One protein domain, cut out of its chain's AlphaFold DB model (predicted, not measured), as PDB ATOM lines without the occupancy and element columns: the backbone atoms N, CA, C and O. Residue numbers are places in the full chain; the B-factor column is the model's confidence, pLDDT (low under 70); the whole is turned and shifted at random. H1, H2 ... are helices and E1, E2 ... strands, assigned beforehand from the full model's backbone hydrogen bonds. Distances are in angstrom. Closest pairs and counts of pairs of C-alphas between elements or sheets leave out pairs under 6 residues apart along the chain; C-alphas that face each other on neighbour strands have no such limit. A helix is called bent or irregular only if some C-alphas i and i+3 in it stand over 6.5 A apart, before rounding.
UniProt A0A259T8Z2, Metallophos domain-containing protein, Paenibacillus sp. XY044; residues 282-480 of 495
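This is residues 282 to 480 of the 495 residues of the protein "Metallophos domain-containing protein" of Paenibacillus sp. XY044 (UniProt A0A259T8Z2). One helix, H6, lies in the middle of an elongated body, with H1, H3, H4, H5 and H7 packed round it at steep angles. At one end the bent hairpin of E2 and E3 packs on H7 and H2, with H8 near E2; at the other end the short strand E1 lies in a loop beyond H4. The 199 printed residues, mostly helix by class, hold eight named helices and three named strands, in the order H1 H2 H3 H4 E1 H5 H6 H7 E2 E3 H8, with E2 and E3 as an antiparallel sheet. The whole is compact, with a radius of gyration of the C-alphas of 17.4 A and spans of 58 by 37 by 28 A.

Go from residue 282 to H1, residues 290 to 296: it touches the hub H6, residues 388 to 402, with residues 389 to 394 of H6 alone, and the closest C-alphas, of Phe 290 and Ala 390, are 4.6 A apart. Next find H2, residues 309 to 325, which touches H7, residues 417 to 433, at a steep tilt of 39 degrees, the same way, closest at the C-alphas of Gly 319 and Asp 419, 5.1 A. H3, residues 327 to 335, touches residues 427 to 431 of H7 alone, closest at the C-alphas of Ala 334 and Lys 431, 5.6 A. H4, residues 337 to 352, touches residues 398 to 402 of H6 alone, closest at the C-alphas of Val 344 and Tyr 402, 5.2 A. E1, residues 359 to 361, pairs with no named strand. H5, residues 367 to 381, touches H6 at a steep tilt of 63 degrees, opposite ways, closest at the C-alphas of Ser 376 and Ala 394, 4.2 A. E2, residues 443 to 453, bends by 97 degrees at residue 448 and forms an antiparallel hairpin with E3, residues 456 to 463; look for N 446 and O 460, within hydrogen-bond range at 2.8 A. The closest C-alphas of H7 and E3, of Met 426 and Pro 461, are 5.6 A apart. H8, residues 470 to 479, touches no helix. Every O i to N i+4 pair is within hydrogen-bond range in H3, H4, H5, H7 and H8; H2 has 9 of 13, H6 10 of 11, and H1 1 of 3 beside 3 of 4 O i to N i+3 pairs.

Find C-alpha 290 at (160.190, 105.973, 149.576), where H1 begins; H1 is irregular, with C-alphas 292 and 295 8.0 A apart. H2 runs 25.7 A and is irregular, but only just, with C-alphas 316 and 319 6.7 A apart. H4 measures 22.5 A, H5 21.0 A, H6 20.0 A, H7 24.4 A and E3 21.3 A. H8 ends at C-alpha 479, (154.643, 105.179, 131.528).

The C-alphas of Lys 306 and Ile 357 are the two farthest apart, at 59.4 A. The printed part has no cut, and the links H1 to H2 and H6 to H7 are long. Look for pLDDT under 70 at residues 282 to 284, 350 to 354 and 363 to 365.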
ATOM      1  N   HIS A 282     165.232  92.352 165.346       53.31
ATOM      2  CA  HIS A 282     163.834  91.913 165.359       53.31
ATOM      3  C   HIS A 282     162.846  93.070 165.549       53.31
ATOM      4  O   HIS A 282     161.649  92.894 165.329       53.31
ATOM      5  N   LYS A 283     163.328  94.257 165.940       56.19
ATOM      6  CA  LYS A 283     162.515  95.474 166.079       56.19
ATOM      7  C   LYS A 283     162.578  96.388 164.860       56.19
ATOM      8  O   LYS A 283     161.803  97.342 164.799       56.19
ATOM      9  N   ILE A 284     163.469  96.133 163.898       64.25
ATOM     10  CA  ILE A 284     163.517  96.918 162.661       64.25
ATOM     11  C   ILE A 284     162.383  96.441 161.753       64.25
ATOM     12  O   ILE A 284     162.497  95.439 161.048       64.25
ATOM     13  N   ILE A 285     161.268  97.169 161.769       71.25
ATOM     14  CA  ILE A 285     160.168  96.945 160.829       71.25
ATOM     15  C   ILE A 285     160.568  97.598 159.504       71.25
ATOM     16  O   ILE A 285     160.506  98.818 159.357       71.25
ATOM     17  N   ALA A 286     161.004  96.790 158.536       77.44
ATOM     18  CA  ALA A 286     161.368  97.275 157.210       77.44
ATOM     19  C   ALA A 286     160.114  97.629 156.398       77.44
ATOM     20  O   ALA A 286     159.203  96.823 156.226       77.44
ATOM     21  N   TRP A 287     160.059  98.867 155.925       80.19
ATOM     22  CA  TRP A 287     158.990  99.400 155.080       80.19
ATOM     23  C   TRP A 287     159.489  99.520 153.645       80.19
ATOM     24  O   TRP A 287     160.594 100.011 153.421       80.19
ATOM     25  N   SER A 288     158.672  99.102 152.680       81.62
ATOM     26  CA  SER A 288     158.996  99.124 151.251       81.62
ATOM     27  C   SER A 288     158.508 100.406 150.558       81.62
ATOM     28  O   SER A 288     157.929 100.338 149.475       81.62
ATOM     29  N   ASN A 289     158.670 101.573 151.193       83.06
ATOM     30  CA  ASN A 289     158.213 102.864 150.662       83.06
ATOM     31  C   ASN A 289     159.336 103.910 150.611       83.06
ATOM     32  O   ASN A 289     160.336 103.807 151.321       83.06
ATOM     33  N   PHE A 290     159.175 104.932 149.767       85.00
ATOM     34  CA  PHE A 290     160.190 105.973 149.576       85.00
ATOM     35  C   PHE A 290     160.446 106.787 150.849       85.00
ATOM     36  O   PHE A 290     161.580 107.170 151.130       85.00
ATOM     37  N   GLU A 291     159.399 107.044 151.629       87.56
ATOM     38  CA  GLU A 291     159.428 107.890 152.820       87.56
ATOM     39  C   GLU A 291     160.469 107.392 153.833       87.56
ATOM     40  O   GLU A 291     161.204 108.206 154.398       87.56
ATOM     41  N   SER A 292     160.609 106.069 153.967       85.56
ATOM     42  CA  SER A 292     161.587 105.412 154.844       85.56
ATOM     43  C   SER A 292     163.063 105.673 154.494       85.56
ATOM     44  O   SER A 292     163.929 105.587 155.363       85.56
ATOM     45  N   ILE A 293     163.368 106.047 153.246       91.81
ATOM     46  CA  ILE A 293     164.732 106.356 152.770       91.81
ATOM     47  C   ILE A 293     164.863 107.783 152.218       91.81
ATOM     48  O   ILE A 293     165.895 108.148 151.654       91.81
ATOM     49  N   SER A 294     163.839 108.615 152.411       90.94
ATOM     50  CA  SER A 294     163.731 109.961 151.834       90.94
ATOM     51  C   SER A 294     164.879 110.899 152.219       90.94
ATOM     52  O   SER A 294     165.285 111.716 151.401       90.94
ATOM     53  N   LYS A 295     165.491 110.736 153.403       90.81
ATOM     54  CA  LYS A 295     166.666 111.523 153.839       90.81
ATOM     55  C   LYS A 295     167.871 111.392 152.891       90.81
ATOM     56  O   LYS A 295     168.725 112.274 152.836       90.81
ATOM     57  N   PHE A 296     167.946 110.298 152.136       92.44
ATOM     58  CA  PHE A 296     169.013 110.035 151.168       92.44
ATOM     59  C   PHE A 296     168.706 110.583 149.768       92.44
ATOM     60  O   PHE A 296     169.473 110.359 148.826       92.44
ATOM     61  N   HIS A 297     167.618 111.341 149.638       91.19
ATOM     62  CA  HIS A 297     167.213 112.061 148.443       91.19
ATOM     63  C   HIS A 297     167.008 113.546 148.769       91.19
ATOM     64  O   HIS A 297     166.554 113.919 149.844       91.19
ATOM     65  N   SER A 298     167.392 114.410 147.837       89.12
ATOM     66  CA  SER A 298     167.168 115.848 147.908       89.12
ATOM     67  C   SER A 298     166.788 116.334 146.511       89.12
ATOM     68  O   SER A 298     167.655 116.371 145.630       89.12
ATOM     69  N   PRO A 299     165.524 116.726 146.269       82.50
ATOM     70  CA  PRO A 299     165.108 117.189 144.955       82.50
ATOM     71  C   PRO A 299     165.844 118.483 144.584       82.50
ATOM     72  O   PRO A 299     165.967 119.404 145.389       82.50
ATOM     73  N   ILE A 300     166.316 118.556 143.340       82.88
ATOM     74  CA  ILE A 300     166.842 119.782 142.732       82.88
ATOM     75  C   ILE A 300     165.863 120.196 141.642       82.88
ATOM     76  O   ILE A 300     165.613 119.431 140.710       82.88
ATOM     77  N   VAL A 301     165.345 121.417 141.732       77.31
ATOM     78  CA  VAL A 301     164.453 121.994 140.721       77.31
ATOM     79  C   VAL A 301     165.221 123.064 139.960       77.31
ATOM     80  O   VAL A 301     165.717 124.009 140.563       77.31
ATOM     81  N   VAL A 302     165.324 122.910 138.638       82.44
ATOM     82  CA  VAL A 302     165.831 123.963 137.747       82.44
ATOM     83  C   VAL A 302     164.615 124.659 137.154       82.44
ATOM     84  O   VAL A 302     163.913 124.113 136.299       82.44
ATOM     85  N   SER A 303     164.347 125.863 137.643       81.06
ATOM     86  CA  SER A 303     163.176 126.643 137.249       81.06
ATOM     87  C   SER A 303     163.394 127.282 135.882       81.06
ATOM     88  O   SER A 303     162.498 127.283 135.040       81.06
ATOM     89  N   ASN A 304     164.607 127.785 135.627       82.88
ATOM     90  CA  ASN A 304     164.980 128.370 134.347       82.88
ATOM     91  C   ASN A 304     166.451 128.089 134.013       82.88
ATOM     92  O   ASN A 304     167.379 128.736 134.501       82.88
ATOM     93  N   ALA A 305     166.660 127.164 133.076       81.56
ATOM     94  CA  ALA A 305     167.989 126.736 132.656       81.56
ATOM     95  C   ALA A 305     168.853 127.843 132.022       81.56
ATOM     96  O   ALA A 305     170.073 127.694 131.968       81.56
ATOM     97  N   LYS A 306     168.251 128.946 131.545       82.19
ATOM     98  CA  LYS A 306     168.994 130.086 130.982       82.19
ATOM     99  C   LYS A 306     169.578 130.995 132.062       82.19
ATOM    100  O   LYS A 306     170.635 131.569 131.835       82.19
ATOM    101  N   SER A 307     168.911 131.132 133.208       83.56
ATOM    102  CA  SER A 307     169.400 131.938 134.338       83.56
ATOM    103  C   SER A 307     170.227 131.122 135.333       83.56
ATOM    104  O   SER A 307     171.098 131.671 135.994       83.56
ATOM    105  N   GLU A 308     170.008 129.808 135.414       86.75
ATOM    106  CA  GLU A 308     170.649 128.912 136.390       86.75
ATOM    107  C   GLU A 308     171.801 128.092 135.775       86.75
ATOM    108  O   GLU A 308     171.940 126.888 136.004       86.75
ATOM    109  N   VAL A 309     172.644 128.736 134.962       87.19
ATOM    110  CA  VAL A 309     173.672 128.069 134.135       87.19
ATOM    111  C   VAL A 309     174.653 127.229 134.967       87.19
ATOM    112  O   VAL A 309     175.018 126.120 134.564       87.19
ATOM    113  N   GLU A 310     175.064 127.715 136.140       86.81
ATOM    114  CA  GLU A 310     175.992 126.999 137.026       86.81
ATOM    115  C   GLU A 310     175.366 125.732 137.628       86.81
ATOM    116  O   GLU A 310     175.996 124.666 137.644       86.81
ATOM    117  N   LEU A 311     174.101 125.813 138.055       85.62
ATOM    118  CA  LEU A 311     173.344 124.670 138.564       85.62
ATOM    119  C   LEU A 311     173.141 123.624 137.462       85.62
ATOM    120  O   LEU A 311     173.407 122.442 137.676       85.62
ATOM    121  N   VAL A 312     172.773 124.057 136.252       85.88
ATOM    122  CA  VAL A 312     172.632 123.185 135.076       85.88
ATOM    123  C   VAL A 312     173.949 122.479 134.743       85.88
ATOM    124  O   VAL A 312     173.967 121.264 134.529       85.88
ATOM    125  N   SER A 313     175.065 123.212 134.718       84.94
ATOM    126  CA  SER A 313     176.401 122.646 134.481       84.94
ATOM    127  C   SER A 313     176.759 121.598 135.540       84.94
ATOM    128  O   SER A 313     177.212 120.488 135.235       84.94
ATOM    129  N   THR A 314     176.458 121.912 136.797       83.94
ATOM    130  CA  THR A 314     176.668 121.034 137.942       83.94
ATOM    131  C   THR A 314     175.855 119.742 137.838       83.94
ATOM    132  O   THR A 314     176.425 118.652 137.954       83.94
ATOM    133  N   VAL A 315     174.555 119.849 137.546       84.62
ATOM    134  CA  VAL A 315     173.648 118.715 137.323       84.62
ATOM    135  C   VAL A 315     174.150 117.839 136.177       84.62
ATOM    136  O   VAL A 315     174.182 116.616 136.314       84.62
ATOM    137  N   LYS A 316     174.580 118.433 135.055       82.44
ATOM    138  CA  LYS A 316     175.087 117.696 133.885       82.44
ATOM    139  C   LYS A 316     176.364 116.906 134.188       82.44
ATOM    140  O   LYS A 316     176.515 115.799 133.674       82.44
ATOM    141  N   ARG A 317     177.261 117.442 135.022       75.25
ATOM    142  CA  ARG A 317     178.560 116.822 135.340       75.25
ATOM    143  C   ARG A 317     178.470 115.709 136.390       75.25
ATOM    144  O   ARG A 317     179.136 114.688 136.244       75.25
ATOM    145  N   ARG A 318     177.687 115.899 137.459       76.88
ATOM    146  CA  ARG A 318     177.753 115.053 138.671       76.88
ATOM    147  C   ARG A 318     177.225 113.626 138.481       76.88
ATOM    148  O   ARG A 318     177.827 112.689 139.001       76.88
ATOM    149  N   GLY A 319     176.150 113.445 137.716       75.38
ATOM    150  CA  GLY A 319     175.452 112.155 137.665       75.38
ATOM    151  C   GLY A 319     176.224 111.021 136.976       75.38
ATOM    152  O   GLY A 319     176.140 109.873 137.405       75.38
ATOM    153  N   TYR A 320     177.032 111.319 135.952       82.75
ATOM    154  CA  TYR A 320     177.758 110.285 135.195       82.75
ATOM    155  C   TYR A 320     178.924 109.672 135.958       82.75
ATOM    156  O   TYR A 320     179.136 108.466 135.879       82.75
ATOM    157  N   VAL A 321     179.654 110.488 136.723       84.94
ATOM    158  CA  VAL A 321     180.739 110.000 137.585       84.94
ATOM    159  C   VAL A 321     180.179 109.016 138.613       84.94
ATOM    160  O   VAL A 321     180.741 107.942 138.816       84.94
ATOM    161  N   ARG A 322     179.023 109.343 139.203       88.44
ATOM    162  CA  ARG A 322     178.346 108.478 140.176       88.44
ATOM    163  C   ARG A 322     177.836 107.179 139.539       88.44
ATOM    164  O   ARG A 322     178.041 106.118 140.122       88.44
ATOM    165  N   CYS A 323     177.246 107.245 138.341       90.44
ATOM    166  CA  CYS A 323     176.831 106.060 137.578       90.44
ATOM    167  C   CYS A 323     178.024 105.147 137.259       90.44
ATOM    168  O   CYS A 323     177.972 103.948 137.513       90.44
ATOM    169  N   ALA A 324     179.136 105.716 136.783       89.94
ATOM    170  CA  ALA A 324     180.350 104.962 136.481       89.94
ATOM    171  C   ALA A 324     180.946 104.268 137.714       89.94
ATOM    172  O   ALA A 324     181.399 103.131 137.604       89.94
ATOM    173  N   ALA A 325     180.902 104.910 138.885       89.62
ATOM    174  CA  ALA A 325     181.341 104.306 140.145       89.62
ATOM    175  C   ALA A 325     180.450 103.132 140.601       89.62
ATOM    176  O   ALA A 325     180.908 102.274 141.344       89.62
ATOM    177  N   ASN A 326     179.198 103.077 140.140       92.31
ATOM    178  CA  ASN A 326     178.191 102.087 140.544       92.31
ATOM    179  C   ASN A 326     177.904 101.024 139.466       92.31
ATOM    180  O   ASN A 326     176.971 100.229 139.582       92.31
ATOM    181  N   LYS A 327     178.683 101.016 138.382       93.31
ATOM    182  CA  LYS A 327     178.417 100.182 137.203       93.31
ATOM    183  C   LYS A 327     178.383  98.683 137.531       93.31
ATOM    184  O   LYS A 327     177.506  97.979 137.048       93.31
ATOM    185  N   HIS A 328     179.278  98.205 138.401       93.31
ATOM    186  CA  HIS A 328     179.367  96.782 138.739       93.31
ATOM    187  C   HIS A 328     178.184  96.318 139.594       93.31
ATOM    188  O   HIS A 328     177.555  95.323 139.250       93.31
ATOM    189  N   ASN A 329     177.816  97.044 140.658       93.94
ATOM    190  CA  ASN A 329     176.652  96.673 141.469       93.94
ATOM    191  C   ASN A 329     175.343  96.772 140.678       93.94
ATOM    192  O   ASN A 329     174.490  95.904 140.834       93.94
ATOM    193  N   PHE A 330     175.192  97.766 139.794       95.38
ATOM    194  CA  PHE A 330     174.015  97.850 138.924       95.38
ATOM    195  C   PHE A 330     173.974  96.744 137.861       95.38
ATOM    196  O   PHE A 330     172.881  96.307 137.518       95.38
ATOM    197  N   ALA A 331     175.122  96.262 137.371       94.88
ATOM    198  CA  ALA A 331     175.174  95.108 136.471       94.88
ATOM    199  C   ALA A 331     174.685  93.824 137.154       94.88
ATOM    200  O   ALA A 331     173.811  93.138 136.630       94.88
ATOM    201  N   VAL A 332     175.165  93.547 138.371       95.00
ATOM    202  CA  VAL A 332     174.705  92.381 139.148       95.00
ATOM    203  C   VAL A 332     173.229  92.523 139.521       95.00
ATOM    204  O   VAL A 332     172.464  91.586 139.332       95.00
ATOM    205  N   LEU A 333     172.797  93.702 139.982       95.00
ATOM    206  CA  LEU A 333     171.393  93.963 140.318       95.00
ATOM    207  C   LEU A 333     170.459  93.812 139.104       95.00
ATOM    208  O   LEU A 333     169.332  93.347 139.249       95.00
ATOM    209  N   ALA A 334     170.905  94.206 137.908       93.31
ATOM    210  CA  ALA A 334     170.123  94.087 136.681       93.31
ATOM    211  C   ALA A 334     169.898  92.632 136.253       93.31
ATOM    212  O   ALA A 334     168.794  92.307 135.813       93.31
ATOM    213  N   ASN A 335     170.932  91.793 136.369       92.69
ATOM    214  CA  ASN A 335     170.952  90.445 135.799       92.69
ATOM    215  C   ASN A 335     170.661  89.340 136.825       92.69
ATOM    216  O   ASN A 335     170.247  88.247 136.451       92.69
ATOM    217  N   SER A 336     170.921  89.580 138.112       92.06
ATOM    218  CA  SER A 336     170.794  88.585 139.187       92.06
ATOM    219  C   SER A 336     170.443  89.250 140.530       92.06
ATOM    220  O   SER A 336     171.253  89.227 141.467       92.06
ATOM    221  N   PRO A 337     169.252  89.869 140.648       92.38
ATOM    222  CA  PRO A 337     168.849  90.613 141.842       92.38
ATOM    223  C   PRO A 337     168.837  89.754 143.116       92.38
ATOM    224  O   PRO A 337     169.200  90.246 144.184       92.38
ATOM    225  N   GLU A 338     168.519  88.461 143.027       92.94
ATOM    226  CA  GLU A 338     168.528  87.544 144.172       92.94
ATOM    227  C   GLU A 338     169.952  87.315 144.699       92.94
ATOM    228  O   GLU A 338     170.192  87.365 145.907       92.94
ATOM    229  N   ALA A 339     170.922  87.110 143.801       91.94
ATOM    230  CA  ALA A 339     172.331  86.938 144.164       91.94
ATOM    231  C   ALA A 339     172.930  88.238 144.728       91.94
ATOM    232  O   ALA A 339     173.683  88.213 145.711       91.94
ATOM    233  N   TYR A 340     172.547  89.377 144.144       95.31
ATOM    234  CA  TYR A 340     172.884  90.703 144.649       95.31
ATOM    235  C   TYR A 340     172.394  90.893 146.091       95.31
ATOM    236  O   TYR A 340     173.189  91.192 146.985       95.31
ATOM    237  N   LEU A 341     171.102  90.659 146.342       95.44
ATOM    238  CA  LEU A 341     170.494  90.831 147.660       95.44
ATOM    239  C   LEU A 341     171.028  89.843 148.691       95.44
ATOM    240  O   LEU A 341     171.256  90.230 149.837       95.44
ATOM    241  N   LYS A 342     171.288  88.592 148.295       92.69
ATOM    242  CA  LYS A 342     171.950  87.611 149.161       92.69
ATOM    243  C   LYS A 342     173.296  88.145 149.655       92.69
ATOM    244  O   LYS A 342     173.549  88.134 150.857       92.69
ATOM    245  N   SER A 343     174.107  88.694 148.750       89.25
ATOM    246  CA  SER A 343     175.413  89.278 149.084       89.25
ATOM    247  C   SER A 343     175.277  90.487 150.015       89.25
ATOM    248  O   SER A 343     175.992  90.589 151.010       89.25
ATOM    249  N   VAL A 344     174.324  91.386 149.739       92.31
ATOM    250  CA  VAL A 344     174.026  92.547 150.596       92.31
ATOM    251  C   VAL A 344     173.639  92.097 152.006       92.31
ATOM    252  O   VAL A 344     174.222  92.584 152.971       92.31
ATOM    253  N   LYS A 345     172.722  91.131 152.147       90.44
ATOM    254  CA  LYS A 345     172.297  90.588 153.448       90.44
ATOM    255  C   LYS A 345     173.443  89.921 154.204       90.44
ATOM    256  O   LYS A 345     173.601  90.159 155.397       90.44
ATOM    257  N   GLU A 346     174.264  89.115 153.532       79.88
ATOM    258  CA  GLU A 346     175.428  88.461 154.147       79.88
ATOM    259  C   GLU A 346     176.448  89.476 154.679       79.88
ATOM    260  O   GLU A 346     176.982  89.297 155.781       79.88
ATOM    261  N   ILE A 347     176.693  90.546 153.917       79.06
ATOM    262  CA  ILE A 347     177.580  91.641 154.313       79.06
ATOM    263  C   ILE A 347     176.975  92.416 155.488       79.06
ATOM    264  O   ILE A 347     177.659  92.573 156.498       79.06
ATOM    265  N   THR A 348     175.707  92.835 155.408       83.19
ATOM    266  CA  THR A 348     174.993  93.516 156.504       83.19
ATOM    267  C   THR A 348     175.038  92.689 157.785       83.19
ATOM    268  O   THR A 348     175.467  93.187 158.820       83.19
ATOM    269  N   ASN A 349     174.718  91.395 157.710       76.50
ATOM    270  CA  ASN A 349     174.810  90.480 158.847       76.50
ATOM    271  C   ASN A 349     176.249  90.337 159.359       76.50
ATOM    272  O   ASN A 349     176.458  90.085 160.537       76.50
ATOM    273  N   GLY A 350     177.265  90.493 158.504       69.81
ATOM    274  CA  GLY A 350     178.669  90.599 158.913       69.81
ATOM    275  C   GLY A 350     178.914  91.741 159.899       69.81
ATOM    276  O   GLY A 350     179.528  91.514 160.931       69.81
ATOM    277  N   TYR A 351     178.369  92.928 159.626       68.75
ATOM    278  CA  TYR A 351     178.501  94.092 160.514       68.75
ATOM    279  C   TYR A 351     177.722  93.961 161.826       68.75
ATOM    280  O   TYR A 351     178.012  94.680 162.776       68.75
ATOM    281  N   LEU A 352     176.742  93.058 161.880       67.50
ATOM    282  CA  LEU A 352     175.900  92.838 163.056       67.50
ATOM    283  C   LEU A 352     176.283  91.587 163.858       67.50
ATOM    284  O   LEU A 352     175.767  91.387 164.954       67.50
ATOM    285  N   ARG A 353     177.165  90.738 163.313       59.09
ATOM    286  CA  ARG A 353     177.617  89.484 163.937       59.09
ATOM    287  C   ARG A 353     178.460  89.700 165.194       59.09
ATOM    288  O   ARG A 353     178.546  88.790 166.005       59.09
ATOM    289  N   ASP A 354     179.019  90.891 165.374       67.31
ATOM    290  CA  ASP A 354     179.819  91.258 166.546       67.31
ATOM    291  C   ASP A 354     178.997  92.018 167.599       67.31
ATOM    292  O   ASP A 354     179.483  92.957 168.227       67.31
ATOM    293  N   ALA A 355     177.725  91.645 167.771       78.62
ATOM    294  CA  ALA A 355     176.911  92.112 168.883       78.62
ATOM    295  C   ALA A 355     177.095  91.166 170.076       78.62
ATOM    296  O   ALA A 355     176.556  90.062 170.093       78.62
ATOM    297  N   TYR A 356     177.831  91.614 171.086       84.94
ATOM    298  CA  TYR A 356     178.046  90.863 172.323       84.94
ATOM    299  C   TYR A 356     177.361  91.591 173.470       84.94
ATOM    300  O   TYR A 356     177.387  92.821 173.522       84.94
ATOM    301  N   ILE A 357     176.709  90.849 174.370       88.38
ATOM    302  CA  ILE A 357     175.986  91.376 175.550       88.38
ATOM    303  C   ILE A 357     175.000  92.526 175.263       88.38
ATOM    304  O   ILE A 357     174.682  93.320 176.147       88.38
ATOM    305  N   GLY A 358     174.494  92.623 174.029       83.62
ATOM    306  CA  GLY A 358     173.613  93.709 173.594       83.62
ATOM    307  C   GLY A 358     174.336  95.012 173.231       83.62
ATOM    308  O   GLY A 358     173.708  96.068 173.266       83.62
ATOM    309  N   PHE A 359     175.631  94.961 172.902       86.06
ATOM    310  CA  PHE A 359     176.451  96.093 172.459       86.06
ATOM    311  C   PHE A 359     177.227  95.764 171.175       86.06
ATOM    312  O   PHE A 359     177.657  94.629 170.984       86.06
ATOM    313  N   ILE A 360     177.456  96.771 170.331       84.44
ATOM    314  CA  ILE A 360     178.297  96.752 169.125       84.44
ATOM    315  C   ILE A 360     179.411  97.800 169.241       84.44
ATOM    316  O   ILE A 360     179.229  98.842 169.868       84.44
ATOM    317  N   LEU A 361     180.560  97.565 168.610       85.25
ATOM    318  CA  LEU A 361     181.632  98.560 168.523       85.25
ATOM    319  C   LEU A 361     181.235  99.715 167.582       85.25
ATOM    320  O   LEU A 361     181.007  99.498 166.396       85.25
ATOM    321  N   SER A 362     181.160 100.941 168.097       72.19
ATOM    322  CA  SER A 362     180.956 102.210 167.382       72.19
ATOM    323  C   SER A 362     181.976 102.392 166.258       72.19
ATOM    324  O   SER A 362     183.155 102.079 166.409       72.19
ATOM    325  N   GLY A 363     181.524 102.946 165.133       62.53
ATOM    326  CA  GLY A 363     182.206 102.771 163.845       62.53
ATOM    327  C   GLY A 363     181.692 101.544 163.082       62.53
ATOM    328  O   GLY A 363     182.092 101.321 161.944       62.53
ATOM    329  N   SER A 364     180.768 100.790 163.684       58.94
ATOM    330  CA  SER A 364     179.744 100.000 163.002       58.94
ATOM    331  C   SER A 364     178.636 100.907 162.444       58.94
ATOM    332  O   SER A 364     178.588 102.110 162.696       58.94
ATOM    333  N   ILE A 365     177.788 100.335 161.591       66.62
ATOM    334  CA  ILE A 365     176.732 101.038 160.859       66.62
ATOM    335  C   ILE A 365     175.773 101.727 161.847       66.62
ATOM    336  O   ILE A 365     175.164 101.041 162.667       66.62
ATOM    337  N   SER A 366     175.612 103.056 161.760       73.38
ATOM    338  CA  SER A 366     174.694 103.798 162.640       73.38
ATOM    339  C   SER A 366     173.255 103.298 162.493       73.38
ATOM    340  O   SER A 366     172.873 102.791 161.436       73.38
ATOM    341  N   ARG A 367     172.422 103.469 163.532       75.00
ATOM    342  CA  ARG A 367     171.028 102.990 163.512       75.00
ATOM    343  C   ARG A 367     170.255 103.450 162.289       75.00
ATOM    344  O   ARG A 367     169.620 102.640 161.626       75.00
ATOM    345  N   GLN A 368     170.374 104.729 161.965       81.81
ATOM    346  CA  GLN A 368     169.727 105.309 160.800       81.81
ATOM    347  C   GLN A 368     170.200 104.673 159.491       81.81
ATOM    348  O   GLN A 368     169.390 104.413 158.605       81.81
ATOM    349  N   VAL A 369     171.506 104.427 159.345       86.62
ATOM    350  CA  VAL A 369     172.034 103.764 158.150       86.62
ATOM    351  C   VAL A 369     171.559 102.316 158.093       86.62
ATOM    352  O   VAL A 369     171.205 101.834 157.021       86.62
ATOM    353  N   LEU A 370     171.512 101.625 159.230       84.56
ATOM    354  CA  LEU A 370     171.064 100.244 159.294       84.56
ATOM    355  C   LEU A 370     169.586 100.115 158.905       84.56
ATOM    356  O   LEU A 370     169.255  99.299 158.047       84.56
ATOM    357  N   GLU A 371     168.719 100.956 159.471       87.25
ATOM    358  CA  GLU A 371     167.306 101.060 159.086       87.25
ATOM    359  C   GLU A 371     167.188 101.323 157.578       87.25
ATOM    360  O   GLU A 371     166.505 100.580 156.876       87.25
ATOM    361  N   ALA A 372     167.940 102.289 157.042       92.56
ATOM    362  CA  ALA A 372     167.942 102.595 155.613       92.56
ATOM    363  C   ALA A 372     168.373 101.412 154.733       92.56
ATOM    364  O   ALA A 372     167.806 101.212 153.658       92.56
ATOM    365  N   ILE A 373     169.346 100.609 155.174       93.38
ATOM    366  CA  ILE A 373     169.758  99.382 154.481       93.38
ATOM    367  C   ILE A 373     168.607  98.371 154.468       93.38
ATOM    368  O   ILE A 373     168.302  97.837 153.404       93.38
ATOM    369  N   TYR A 374     167.942  98.131 155.601       92.00
ATOM    370  CA  TYR A 374     166.815  97.195 155.673       92.00
ATOM    371  C   TYR A 374     165.610  97.656 154.845       92.00
ATOM    372  O   TYR A 374     165.042  96.853 154.106       92.00
ATOM    373  N   HIS A 375     165.270  98.946 154.889       93.88
ATOM    374  CA  HIS A 375     164.265  99.546 154.010       93.88
ATOM    375  C   HIS A 375     164.624  99.357 152.534       93.88
ATOM    376  O   HIS A 375     163.800  98.921 151.735       93.88
ATOM    377  N   SER A 376     165.883  99.611 152.176       96.06
ATOM    378  CA  SER A 376     166.360  99.463 150.799       96.06
ATOM    379  C   SER A 376     166.331  98.011 150.320       96.06
ATOM    380  O   SER A 376     165.964  97.756 149.177       96.06
ATOM    381  N   ILE A 377     166.666  97.051 151.189       94.88
ATOM    382  CA  ILE A 377     166.508  95.619 150.905       94.88
ATOM    383  C   ILE A 377     165.034  95.310 150.621       94.88
ATOM    384  O   ILE A 377     164.744  94.756 149.566       94.88
ATOM    385  N   ALA A 378     164.109  95.738 151.489       93.12
ATOM    386  CA  ALA A 378     162.676  95.493 151.316       93.12
ATOM    387  C   ALA A 378     162.107  96.115 150.024       93.12
ATOM    388  O   ALA A 378     161.274  95.503 149.358       93.12
ATOM    389  N   ILE A 379     162.575  97.309 149.640       93.19
ATOM    390  CA  ILE A 379     162.196  97.972 148.380       93.19
ATOM    391  C   ILE A 379     162.679  97.178 147.162       93.19
ATOM    392  O   ILE A 379     161.943  97.040 146.193       93.19
ATOM    393  N   ILE A 380     163.910  96.661 147.177       93.69
ATOM    394  CA  ILE A 380     164.424  95.876 146.043       93.69
ATOM    395  C   ILE A 380     163.743  94.497 145.995       93.69
ATOM    396  O   ILE A 380     163.451  94.003 144.908       93.69
ATOM    397  N   GLU A 381     163.453  93.893 147.151       92.81
ATOM    398  CA  GLU A 381     162.772  92.596 147.268       92.81
ATOM    399  C   GLU A 381     161.321  92.609 146.806       92.81
ATOM    400  O   GLU A 381     160.855  91.600 146.279       92.81
ATOM    401  N   SER A 382     160.608  93.727 146.971       88.69
ATOM    402  CA  SER A 382     159.234  93.841 146.471       88.69
ATOM    403  C   SER A 382     159.163  93.684 144.948       88.69
ATOM    404  O   SER A 382     158.108  93.345 144.414       88.69
ATOM    405  N   GLY A 383     160.275  93.947 144.247       79.06
ATOM    406  CA  GLY A 383     160.338  93.948 142.790       79.06
ATOM    407  C   GLY A 383     159.471  95.035 142.149       79.06
ATOM    408  O   GLY A 383     159.263  95.004 140.935       79.06
ATOM    409  N   ASP A 384     158.957  95.984 142.938       76.81
ATOM    410  CA  ASP A 384     158.091  97.048 142.453       76.81
ATOM    411  C   ASP A 384     158.920  98.180 141.828       76.81
ATOM    412  O   ASP A 384     159.598  98.952 142.506       76.81
ATOM    413  N   PHE A 385     158.852  98.281 140.500       76.50
ATOM    414  CA  PHE A 385     159.505  99.331 139.716       76.50
ATOM    415  C   PHE A 385     158.603 100.555 139.474       76.50
ATOM    416  O   PHE A 385     158.986 101.437 138.700       76.50
ATOM    417  N   SER A 386     157.412 100.621 140.082       79.00
ATOM    418  CA  SER A 386     156.484 101.745 139.912       79.00
ATOM    419  C   SER A 386     157.026 103.041 140.527       79.00
ATOM    420  O   SER A 386     156.951 104.097 139.894       79.00
ATOM    421  N   ASP A 387     157.666 102.962 141.701       86.56
ATOM    422  CA  ASP A 387     158.393 104.077 142.314       86.56
ATOM    423  C   ASP A 387     159.896 103.992 142.008       86.56
ATOM    424  O   ASP A 387     160.716 103.475 142.773       86.56
ATOM    425  N   VAL A 388     160.281 104.558 140.864       89.44
ATOM    426  CA  VAL A 388     161.683 104.605 140.424       89.44
ATOM    427  C   VAL A 388     162.575 105.382 141.398       89.44
ATOM    428  O   VAL A 388     163.763 105.072 141.501       89.44
ATOM    429  N   ARG A 389     162.041 106.357 142.151       90.19
ATOM    430  CA  ARG A 389     162.839 107.078 143.155       90.19
ATOM    431  C   ARG A 389     163.194 106.161 144.309       90.19
ATOM    432  O   ARG A 389     164.369 106.110 144.679       90.19
ATOM    433  N   ALA A 390     162.209 105.437 144.839       91.38
ATOM    434  CA  ALA A 390     162.426 104.440 145.880       91.38
ATOM    435  C   ALA A 390     163.442 103.398 145.415       91.38
ATOM    436  O   ALA A 390     164.476 103.224 146.059       91.38
ATOM    437  N   PHE A 391     163.205 102.796 144.246       93.31
ATOM    438  CA  PHE A 391     164.065 101.745 143.716       93.31
ATOM    439  C   PHE A 391     165.514 102.211 143.526       93.31
ATOM    440  O   PHE A 391     166.449 101.556 143.986       93.31
ATOM    441  N   VAL A 392     165.735 103.352 142.865       94.25
ATOM    442  CA  VAL A 392     167.099 103.826 142.585       94.25
ATOM    443  C   VAL A 392     167.817 104.271 143.856       94.25
ATOM    444  O   VAL A 392     169.007 103.995 144.011       94.25
ATOM    445  N   THR A 393     167.116 104.938 144.775       94.56
ATOM    446  CA  THR A 393     167.710 105.354 146.053       94.56
ATOM    447  C   THR A 393     168.115 104.124 146.862       94.56
ATOM    448  O   THR A 393     169.258 104.048 147.317       94.56
ATOM    449  N   ALA A 394     167.238 103.119 146.932       96.00
ATOM    450  CA  ALA A 394     167.523 101.836 147.558       96.00
ATOM    451  C   ALA A 394     168.731 101.138 146.912       96.00
ATOM    452  O   ALA A 394     169.659 100.748 147.618       96.00
ATOM    453  N   ALA A 395     168.781 101.066 145.577       96.12
ATOM    454  CA  ALA A 395     169.877 100.442 144.832       96.12
ATOM    455  C   ALA A 395     171.239 101.113 145.077       96.12
ATOM    456  O   ALA A 395     172.275 100.442 145.091       96.12
ATOM    457  N   VAL A 396     171.266 102.436 145.283       96.12
ATOM    458  CA  VAL A 396     172.499 103.146 145.646       96.12
ATOM    459  C   VAL A 396     172.887 102.871 147.099       96.12
ATOM    460  O   VAL A 396     174.060 102.588 147.347       96.12
ATOM    461  N   ILE A 397     171.937 102.882 148.044       96.69
ATOM    462  CA  ILE A 397     172.190 102.543 149.458       96.69
ATOM    463  C   ILE A 397     172.750 101.118 149.576       96.69
ATOM    464  O   ILE A 397     173.835 100.922 150.125       96.69
ATOM    465  N   THR A 398     172.079 100.117 148.996       96.50
ATOM    466  CA  THR A 398     172.577  98.732 148.986       96.50
ATOM    467  C   THR A 398     173.853  98.587 148.161       96.50
ATOM    468  O   THR A 398     174.660  97.700 148.428       96.50
ATOM    469  N   GLY A 399     174.093  99.476 147.191       95.75
ATOM    470  CA  GLY A 399     175.339  99.563 146.433       95.75
ATOM    471  C   GLY A 399     176.555  99.818 147.322       95.75
ATOM    472  O   GLY A 399     177.580  99.156 147.150       95.75
ATOM    473  N   TYR A 400     176.444 100.700 148.321       93.75
ATOM    474  CA  TYR A 400     177.503 100.892 149.319       93.75
ATOM    475  C   TYR A 400     177.762  99.620 150.130       93.75
ATOM    476  O   TYR A 400     178.918  99.268 150.362       93.75
ATOM    477  N   VAL A 401     176.704  98.904 150.521       91.56
ATOM    478  CA  VAL A 401     176.825  97.638 151.261       91.56
ATOM    479  C   VAL A 401     177.502  96.570 150.408       91.56
ATOM    480  O   VAL A 401     178.470  95.960 150.853       91.56
ATOM    481  N   TYR A 402     177.053  96.385 149.165       92.56
ATOM    482  CA  TYR A 402     177.618  95.420 148.219       92.56
ATOM    483  C   TYR A 402     179.127  95.630 148.019       92.56
ATOM    484  O   TYR A 402     179.895  94.675 147.949       92.56
ATOM    485  N   ASN A 403     179.568  96.891 148.014       86.62
ATOM    486  CA  ASN A 403     180.977  97.270 147.906       86.62
ATOM    487  C   ASN A 403     181.723  97.318 149.260       86.62
ATOM    488  O   ASN A 403     182.841  97.825 149.316       86.62
ATOM    489  N   ARG A 404     181.142  96.790 150.350       82.44
ATOM    490  CA  ARG A 404     181.723  96.751 151.710       82.44
ATOM    491  C   ARG A 404     182.055  98.134 152.293       82.44
ATOM    492  O   ARG A 404     183.018  98.293 153.038       82.44
ATOM    493  N   MET A 405     181.246  99.142 151.968       85.62
ATOM    494  CA  MET A 405     181.413 100.530 152.418       85.62
ATOM    495  C   MET A 405     180.164 101.124 153.106       85.62
ATOM    496  O   MET A 405     179.867 102.299 152.884       85.62
ATOM    497  N   PRO A 406     179.423 100.398 153.965       84.81
ATOM    498  CA  PRO A 406     178.163 100.908 154.520       84.81
ATOM    499  C   PRO A 406     178.328 102.156 155.402       84.81
ATOM    500  O   PRO A 406     177.430 102.987 155.458       84.81
ATOM    501  N   LEU A 407     179.492 102.356 156.027       79.88
ATOM    502  CA  LEU A 407     179.781 103.546 156.843       79.88
ATOM    503  C   LEU A 407     179.763 104.854 156.038       79.88
ATOM    504  O   LEU A 407     179.556 105.927 156.593       79.88
ATOM    505  N   HIS A 408     179.950 104.779 154.719       86.06
ATOM    506  CA  HIS A 408     179.938 105.956 153.851       86.06
ATOM    507  C   HIS A 408     178.524 106.392 153.452       86.06
ATOM    508  O   HIS A 408     178.377 107.453 152.848       86.06
ATOM    509  N   ILE A 409     177.489 105.611 153.786       91.12
ATOM    510  CA  ILE A 409     176.091 105.960 153.499       91.12
ATOM    511  C   ILE A 409     175.687 107.221 154.273       91.12
ATOM    512  O   ILE A 409     175.011 108.081 153.725       91.12
ATOM    513  N   GLU A 410     176.140 107.377 155.519       86.69
ATOM    514  CA  GLU A 410     175.779 108.528 156.360       86.69
ATOM    515  C   GLU A 410     176.264 109.864 155.785       86.69
ATOM    516  O   GLU A 410     175.572 110.877 155.871       86.69
ATOM    517  N   VAL A 411     177.440 109.852 155.156       86.19
ATOM    518  CA  VAL A 411     178.089 111.042 154.589       86.19
ATOM    519  C   VAL A 411     177.910 111.155 153.073       86.19
ATOM    520  O   VAL A 411     178.495 112.043 152.445       86.19
ATOM    521  N   MET A 412     177.138 110.260 152.446       90.25
ATOM    522  CA  MET A 412     176.939 110.323 151.002       90.25
ATOM    523  C   MET A 412     176.109 111.548 150.623       90.25
ATOM    524  O   MET A 412     175.158 111.923 151.307       90.25
ATOM    525  N   ARG A 413     176.407 112.141 149.463       90.38
ATOM    526  CA  ARG A 413     175.532 113.172 148.900       90.38
ATOM    527  C   ARG A 413     174.150 112.561 148.604       90.38
ATOM    528  O   ARG A 413     174.100 111.569 147.856       90.38
ATOM    529  N   PRO A 414     173.051 113.178 149.078       91.88
ATOM    530  CA  PRO A 414     171.705 112.779 148.688       91.88
ATOM    531  C   PRO A 414     171.540 112.746 147.164       91.88
ATOM    532  O   PRO A 414     172.163 113.532 146.439       91.88
ATOM    533  N   LEU A 415     170.753 111.793 146.668       92.19
ATOM    534  CA  LEU A 415     170.413 111.713 145.251       92.19
ATOM    535  C   LEU A 415     169.441 112.831 144.885       92.19
ATOM    536  O   LEU A 415     168.529 113.129 145.644       92.19
ATOM    537  N   ASP A 416     169.608 113.398 143.700       90.06
ATOM    538  CA  ASP A 416     168.599 114.263 143.088       90.06
ATOM    539  C   ASP A 416     167.843 113.521 141.971       90.06
ATOM    540  O   ASP A 416     168.232 112.431 141.545       90.06
ATOM    541  N   ASP A 417     166.751 114.102 141.470       89.06
ATOM    542  CA  ASP A 417     165.931 113.470 140.424       89.06
ATOM    543  C   ASP A 417     166.695 113.255 139.101       89.06
ATOM    544  O   ASP A 417     166.381 112.335 138.341       89.06
ATOM    545  N   TYR A 418     167.740 114.044 138.830       90.31
ATOM    546  CA  TYR A 418     168.589 113.844 137.656       90.31
ATOM    547  C   TYR A 418     169.538 112.654 137.839       90.31
ATOM    548  O   TYR A 418     169.848 111.963 136.867       90.31
ATOM    549  N   ASP A 419     170.035 112.407 139.055       91.94
ATOM    550  CA  ASP A 419     170.737 111.163 139.384       91.94
ATOM    551  C   ASP A 419     169.805 109.966 139.209       91.94
ATOM    552  O   ASP A 419     170.180 109.011 138.528       91.94
ATOM    553  N   VAL A 420     168.591 110.045 139.770       91.88
ATOM    554  CA  VAL A 420     167.586 108.977 139.695       91.88
ATOM    555  C   VAL A 420     167.332 108.580 138.243       91.88
ATOM    556  O   VAL A 420     167.463 107.408 137.890       91.88
ATOM    557  N   MET A 421     167.073 109.566 137.380       90.69
ATOM    558  CA  MET A 421     166.858 109.342 135.952       90.69
ATOM    559  C   MET A 421     168.064 108.663 135.280       90.69
ATOM    560  O   MET A 421     167.898 107.696 134.541       90.69
ATOM    561  N   ARG A 422     169.300 109.112 135.542       92.38
ATOM    562  CA  ARG A 422     170.498 108.509 134.918       92.38
ATOM    563  C   ARG A 422     170.734 107.076 135.370       92.38
ATOM    564  O   ARG A 422     171.045 106.229 134.539       92.38
ATOM    565  N   PHE A 423     170.591 106.802 136.662       94.44
ATOM    566  CA  PHE A 423     170.736 105.454 137.203       94.44
ATOM    567  C   PHE A 423     169.687 104.503 136.642       94.44
ATOM    568  O   PHE A 423     170.025 103.386 136.249       94.44
ATOM    569  N   TRP A 424     168.437 104.956 136.553       93.38
ATOM    570  CA  TRP A 424     167.353 104.177 135.970       93.38
ATOM    571  C   TRP A 424     167.621 103.844 134.498       93.38
ATOM    572  O   TRP A 424     167.578 102.679 134.111       93.38
ATOM    573  N   LEU A 425     168.009 104.832 133.687       93.25
ATOM    574  CA  LEU A 425     168.340 104.611 132.276       93.25
ATOM    575  C   LEU A 425     169.583 103.728 132.089       93.25
ATOM    576  O   LEU A 425     169.622 102.907 131.171       93.25
ATOM    577  N   MET A 426     170.585 103.847 132.967       94.88
ATOM    578  CA  MET A 426     171.743 102.949 132.986       94.88
ATOM    579  C   MET A 426     171.313 101.506 133.281       94.88
ATOM    580  O   MET A 426     171.707 100.600 132.550       94.88
ATOM    581  N   LEU A 427     170.477 101.291 134.302       94.44
ATOM    582  CA  LEU A 427     169.944  99.972 134.657       94.44
ATOM    583  C   LEU A 427     169.167  99.346 133.493       94.44
ATOM    584  O   LEU A 427     169.372  98.180 133.167       94.44
ATOM    585  N   LEU A 428     168.295 100.123 132.844       93.06
ATOM    586  CA  LEU A 428     167.515  99.660 131.696       93.06
ATOM    587  C   LEU A 428     168.398  99.325 130.489       93.06
ATOM    588  O   LEU A 428     168.145  98.335 129.806       93.06
ATOM    589  N   THR A 429     169.453 100.109 130.254       94.62
ATOM    590  CA  THR A 429     170.446  99.832 129.205       94.62
ATOM    591  C   THR A 429     171.156  98.505 129.482       94.62
ATOM    592  O   THR A 429     171.211  97.646 128.607       94.62
ATOM    593  N   ILE A 430     171.635  98.295 130.713       95.56
ATOM    594  CA  ILE A 430     172.269  97.038 131.133       95.56
ATOM    595  C   ILE A 430     171.325  95.851 130.914       95.56
ATOM    596  O   ILE A 430     171.726  94.885 130.270       95.56
ATOM    597  N   LYS A 431     170.067  95.948 131.375       92.38
ATOM    598  CA  LYS A 431     169.055  94.893 131.197       92.38
ATOM    599  C   LYS A 431     168.773  94.600 129.723       92.38
ATOM    600  O   LYS A 431     168.718  93.440 129.335       92.38
ATOM    601  N   ARG A 432     168.601  95.635 128.890       93.50
ATOM    602  CA  ARG A 432     168.257  95.469 127.466       93.50
ATOM    603  C   ARG A 432     169.340  94.738 126.680       93.50
ATOM    604  O   ARG A 432     169.009  93.968 125.785       93.50
ATOM    605  N   TYR A 433     170.603  94.990 127.007       94.19
ATOM    606  CA  TYR A 433     171.748  94.407 126.310       94.19
ATOM    607  C   TYR A 433     172.396  93.234 127.066       94.19
ATOM    608  O   TYR A 433     173.402  92.715 126.595       94.19
ATOM    609  N   GLY A 434     171.848  92.817 128.216       91.88
ATOM    610  CA  GLY A 434     172.381  91.712 129.023       91.88
ATOM    611  C   GLY A 434     173.839  91.918 129.446       91.88
ATOM    612  O   GLY A 434     174.636  90.986 129.386       91.88
ATOM    613  N   ILE A 435     174.217  93.153 129.800       92.69
ATOM    614  CA  ILE A 435     175.615  93.503 130.087       92.69
ATOM    615  C   ILE A 435     176.000  92.950 131.459       92.69
ATOM    616  O   ILE A 435     175.495  93.414 132.480       92.69
ATOM    617  N   ASP A 436     176.914  91.985 131.485       90.25
ATOM    618  CA  ASP A 436     177.390  91.370 132.722       90.25
ATOM    619  C   ASP A 436     178.421  92.238 133.475       90.25
ATOM    620  O   ASP A 436     179.108  93.079 132.881       90.25
ATOM    621  N   MET A 437     178.547  92.012 134.787       88.81
ATOM    622  CA  MET A 437     179.473  92.704 135.686       88.81
ATOM    623  C   MET A 437     180.951  92.555 135.299       88.81
ATOM    624  O   MET A 437     181.705  93.512 135.493       88.81
ATOM    625  N   GLU A 438     181.366  91.427 134.720       87.44
ATOM    626  CA  GLU A 438     182.740  91.237 134.233       87.44
ATOM    627  C   GLU A 438     182.991  91.999 132.923       87.44
ATOM    628  O   GLU A 438     184.105  92.436 132.634       87.44
ATOM    629  N   SER A 439     181.932  92.207 132.138       89.44
ATOM    630  CA  SER A 439     182.002  92.851 130.825       89.44
ATOM    631  C   SER A 439     181.843  94.374 130.871       89.44
ATOM    632  O   SER A 439     182.152  95.051 129.890       89.44
ATOM    633  N   ILE A 440     181.355  94.950 131.979       90.88
ATOM    634  CA  ILE A 440     181.068  96.387 132.078       90.88
ATOM    635  C   ILE A 440     182.336  97.219 132.334       90.88
ATOM    636  O   ILE A 440     182.866  97.310 133.442       90.88
ATOM    637  N   ILE A 441     182.812  97.904 131.292       90.06
ATOM    638  CA  ILE A 441     184.071  98.663 131.324       90.06
ATOM    639  C   ILE A 441     183.792 100.149 131.554       90.06
ATOM    640  O   ILE A 441     184.412 100.782 132.415       90.06
ATOM    641  N   THR A 442     182.838 100.726 130.817       92.56
ATOM    642  CA  THR A 442     182.603 102.181 130.808       92.56
ATOM    643  C   THR A 442     181.135 102.551 130.960       92.56
ATOM    644  O   THR A 442     180.262 101.903 130.391       92.56
ATOM    645  N   VAL A 443     180.887 103.649 131.679       92.19
ATOM    646  CA  VAL A 443     179.610 104.372 131.682       92.19
ATOM    647  C   VAL A 443     179.914 105.841 131.413       92.19
ATOM    648  O   VAL A 443     180.716 106.446 132.125       92.19
ATOM    649  N   ARG A 444     179.324 106.410 130.361       91.00
ATOM    650  CA  ARG A 444     179.575 107.795 129.925       91.00
ATOM    651  C   ARG A 444     178.329 108.429 129.325       91.00
ATOM    652  O   ARG A 444     177.352 107.741 129.067       91.00
ATOM    653  N   SER A 445     178.356 109.737 129.096       89.88
ATOM    654  CA  SER A 445     177.287 110.403 128.353       89.88
ATOM    655  C   SER A 445     177.346 110.050 126.866       89.88
ATOM    656  O   SER A 445     178.401 110.154 126.232       89.88
ATOM    657  N   ASP A 446     176.205 109.672 126.295       89.88
ATOM    658  CA  ASP A 446     176.033 109.575 124.852       89.88
ATOM    659  C   ASP A 446     175.815 110.970 124.270       89.88
ATOM    660  O   ASP A 446     174.738 111.547 124.371       89.88
ATOM    661  N   LYS A 447     176.845 111.528 123.631       85.88
ATOM    662  CA  LYS A 447     176.781 112.881 123.058       85.88
ATOM    663  C   LYS A 447     175.779 113.018 121.904       85.88
ATOM    664  O   LYS A 447     175.489 114.147 121.519       85.88
ATOM    665  N   LYS A 448     175.292 111.911 121.333       85.50
ATOM    666  CA  LYS A 448     174.357 111.918 120.199       85.50
ATOM    667  C   LYS A 448     172.897 111.877 120.643       85.50
ATOM    668  O   LYS A 448     172.052 112.437 119.954       85.50
ATOM    669  N   ASN A 449     172.616 111.270 121.794       87.62
ATOM    670  CA  ASN A 449     171.258 111.043 122.275       87.62
ATOM    671  C   ASN A 449     170.990 111.840 123.554       87.62
ATOM    672  O   ASN A 449     171.687 111.674 124.557       87.62
ATOM    673  N   ARG A 450     169.973 112.711 123.528       89.50
ATOM    674  CA  ARG A 450     169.570 113.529 124.680       89.50
ATOM    675  C   ARG A 450     168.056 113.632 124.817       89.50
ATOM    676  O   ARG A 450     167.340 113.603 123.822       89.50
ATOM    677  N   ILE A 451     167.612 113.835 126.049       89.69
ATOM    678  CA  ILE A 451     166.235 114.141 126.436       89.69
ATOM    679  C   ILE A 451     166.212 115.423 127.268       89.69
ATOM    680  O   ILE A 451     167.208 115.764 127.904       89.69
ATOM    681  N   THR A 452     165.082 116.116 127.306       88.00
ATOM    682  CA  THR A 452     164.876 117.230 128.240       88.00
ATOM    683  C   THR A 452     164.086 116.720 129.441       88.00
ATOM    684  O   THR A 452     162.983 116.201 129.286       88.00
ATOM    685  N   PHE A 453     164.644 116.865 130.641       86.19
ATOM    686  CA  PHE A 453     164.005 116.483 131.901       86.19
ATOM    687  C   PHE A 453     164.066 117.664 132.871       86.19
ATOM    688  O   PHE A 453     165.143 118.217 133.079       86.19
ATOM    689  N   CYS A 454     162.921 118.085 133.420       78.69
ATOM    690  CA  CYS A 454     162.813 119.217 134.356       78.69
ATOM    691  C   CYS A 454     163.595 120.473 133.906       78.69
ATOM    692  O   CYS A 454     164.315 121.077 134.693       78.69
ATOM    693  N   ASN A 455     163.476 120.839 132.622       84.38
ATOM    694  CA  ASN A 455     164.165 121.962 131.957       84.38
ATOM    695  C   ASN A 455     165.673 121.792 131.704       84.38
ATOM    696  O   ASN A 455     166.320 122.722 131.225       84.38
ATOM    697  N   VAL A 456     166.246 120.616 131.964       86.12
ATOM    698  CA  VAL A 456     167.657 120.326 131.696       86.12
ATOM    699  C   VAL A 456     167.790 119.294 130.584       86.12
ATOM    700  O   VAL A 456     167.279 118.182 130.679       86.12
ATOM    701  N   ASP A 457     168.559 119.637 129.553       88.56
ATOM    702  CA  ASP A 457     168.969 118.669 128.536       88.56
ATOM    703  C   ASP A 457     169.967 117.667 129.120       88.56
ATOM    704  O   ASP A 457     171.109 118.003 129.455       88.56
ATOM    705  N   MET A 458     169.546 116.417 129.215       87.69
ATOM    706  CA  MET A 458     170.336 115.301 129.695       87.69
ATOM    707  C   MET A 458     170.688 114.385 128.534       87.69
ATOM    708  O   MET A 458     169.812 113.868 127.848       87.69
ATOM    709  N   TYR A 459     171.979 114.138 128.348       90.81
ATOM    710  CA  TYR A 459     172.415 113.026 127.508       90.81
ATOM    711  C   TYR A 459     171.950 111.687 128.109       90.81
ATOM    712  O   TYR A 459     171.656 111.610 129.306       90.81
ATOM    713  N   LEU A 460     171.859 110.645 127.290       91.44
ATOM    714  CA  LEU A 460     171.570 109.299 127.780       91.44
ATOM    715  C   LEU A 460     172.854 108.641 128.324       91.44
ATOM    716  O   LEU A 460     173.948 108.922 127.820       91.44
ATOM    717  N   PRO A 461     172.777 107.794 129.365       91.38
ATOM    718  CA  PRO A 461     173.922 107.017 129.823       91.38
ATOM    719  C   PRO A 461     174.231 105.884 128.839       91.38
ATOM    720  O   PRO A 461     173.439 104.965 128.665       91.38
ATOM    721  N   ALA A 462     175.417 105.929 128.236       93.00
ATOM    722  CA  ALA A 462     175.956 104.847 127.430       93.00
ATOM    723  C   ALA A 462     176.807 103.905 128.288       93.00
ATOM    724  O   ALA A 462     177.781 104.341 128.911       93.00
ATOM    725  N   VAL A 463     176.482 102.616 128.260       94.25
ATOM    726  CA  VAL A 463     177.224 101.533 128.910       94.25
ATOM    727  C   VAL A 463     177.967 100.752 127.836       94.25
ATOM    728  O   VAL A 463     177.349 100.226 126.920       94.25
ATOM    729  N   ASN A 464     179.301 100.721 127.887       93.56
ATOM    730  CA  ASN A 464     180.133 100.135 126.821       93.56
ATOM    731  C   ASN A 464     179.773 100.637 125.406       93.56
ATOM    732  O   ASN A 464     179.854  99.895 124.434       93.56
ATOM    733  N   ASN A 465     179.403 101.917 125.289       91.19
ATOM    734  CA  ASN A 465     178.936 102.570 124.050       91.19
ATOM    735  C   ASN A 465     177.545 102.162 123.562       91.19
ATOM    736  O   ASN A 465     177.120 102.649 122.517       91.19
ATOM    737  N   LEU A 466     176.835 101.330 124.314       93.38
ATOM    738  CA  LEU A 466     175.440 100.996 124.069       93.38
ATOM    739  C   LEU A 466     174.556 101.944 124.875       93.38
ATOM    740  O   LEU A 466     174.819 102.190 126.049       93.38
ATOM    741  N   SER A 467     173.517 102.478 124.250       93.06
ATOM    742  CA  SER A 467     172.513 103.335 124.882       93.06
ATOM    743  C   SER A 467     171.134 102.898 124.406       93.06
ATOM    744  O   SER A 467     170.993 102.325 123.321       93.06
ATOM    745  N   LEU A 468     170.110 103.179 125.207       92.69
ATOM    746  CA  LEU A 468     168.735 103.206 124.711       92.69
ATOM    747  C   LEU A 468     168.591 104.295 123.641       92.69
ATOM    748  O   LEU A 468     169.347 105.275 123.646       92.69
ATOM    749  N   ASN A 469     167.623 104.132 122.741       91.50
ATOM    750  CA  ASN A 469     167.278 105.193 121.798       91.50
ATOM    751  C   ASN A 469     166.320 106.215 122.446       91.50
ATOM    752  O   ASN A 469     165.682 105.939 123.462       91.50
ATOM    753  N   VAL A 470     166.255 107.426 121.885       90.62
ATOM    754  CA  VAL A 470     165.490 108.543 122.473       90.62
ATOM    755  C   VAL A 470     163.988 108.245 122.524       90.62
ATOM    756  O   VAL A 470     163.356 108.550 123.535       90.62
ATOM    757  N   ASP A 471     163.435 107.610 121.491       89.69
ATOM    758  CA  ASP A 471     162.000 107.314 121.400       89.69
ATOM    759  C   ASP A 471     161.570 106.286 122.459       89.69
ATOM    760  O   ASP A 471     160.581 106.486 123.166       89.69
ATOM    761  N   GLU A 472     162.366 105.226 122.649       88.44
ATOM    762  CA  GLU A 472     162.198 104.234 123.719       88.44
ATOM    763  C   GLU A 472     162.183 104.917 125.091       88.44
ATOM    764  O   GLU A 472     161.309 104.646 125.917       88.44
ATOM    765  N   VAL A 473     163.126 105.834 125.334       89.00
ATOM    766  CA  VAL A 473     163.214 106.562 126.604       89.00
ATOM    767  C   VAL A 473     161.998 107.461 126.822       89.00
ATOM    768  O   VAL A 473     161.437 107.463 127.918       89.00
ATOM    769  N   GLN A 474     161.545 108.188 125.800       87.25
ATOM    770  CA  GLN A 474     160.355 109.036 125.904       87.25
ATOM    771  C   GLN A 474     159.095 108.218 126.214       87.25
ATOM    772  O   GLN A 474     158.319 108.602 127.090       87.25
ATOM    773  N   MET A 475     158.922 107.059 125.569       87.12
ATOM    774  CA  MET A 475     157.818 106.141 125.872       87.12
ATOM    775  C   MET A 475     157.877 105.617 127.314       87.12
ATOM    776  O   MET A 475     156.847 105.518 127.981       87.12
ATOM    777  N   LEU A 476     159.070 105.283 127.810       85.44
ATOM    778  CA  LEU A 476     159.261 104.818 129.185       85.44
ATOM    779  C   LEU A 476     158.953 105.920 130.206       85.44
ATOM    780  O   LEU A 476     158.266 105.666 131.191       85.44
ATOM    781  N   MET A 477     159.386 107.157 129.949       82.62
ATOM    782  CA  MET A 477     159.101 108.304 130.819       82.62
ATOM    783  C   MET A 477     157.606 108.642 130.898       82.62
ATOM    784  O   MET A 477     157.143 109.093 131.943       82.62
ATOM    785  N   GLN A 478     156.841 108.409 129.826       81.25
ATOM    786  CA  GLN A 478     155.383 108.574 129.842       81.25
ATOM    787  C   GLN A 478     154.687 107.524 130.717       81.25
ATOM    788  O   GLN A 478     153.701 107.833 131.381       81.25
ATOM    789  N   LYS A 479     155.197 106.286 130.728       78.19
ATOM    790  CA  LYS A 479     154.643 105.179 131.528       78.19
ATOM    791  C   LYS A 479     155.045 105.247 132.999       78.19
ATOM    792  O   LYS A 479     154.309 104.756 133.850       78.19
ATOM    793  N   THR A 480     156.189 105.854 133.292       71.50
ATOM    794  CA  THR A 480     156.732 105.972 134.646       71.50
ATOM    795  C   THR A 480     157.063 107.436 134.934       71.50
ATOM    796  O   THR A 480     158.223 107.846 134.823       71.50
TER     797      THR A 480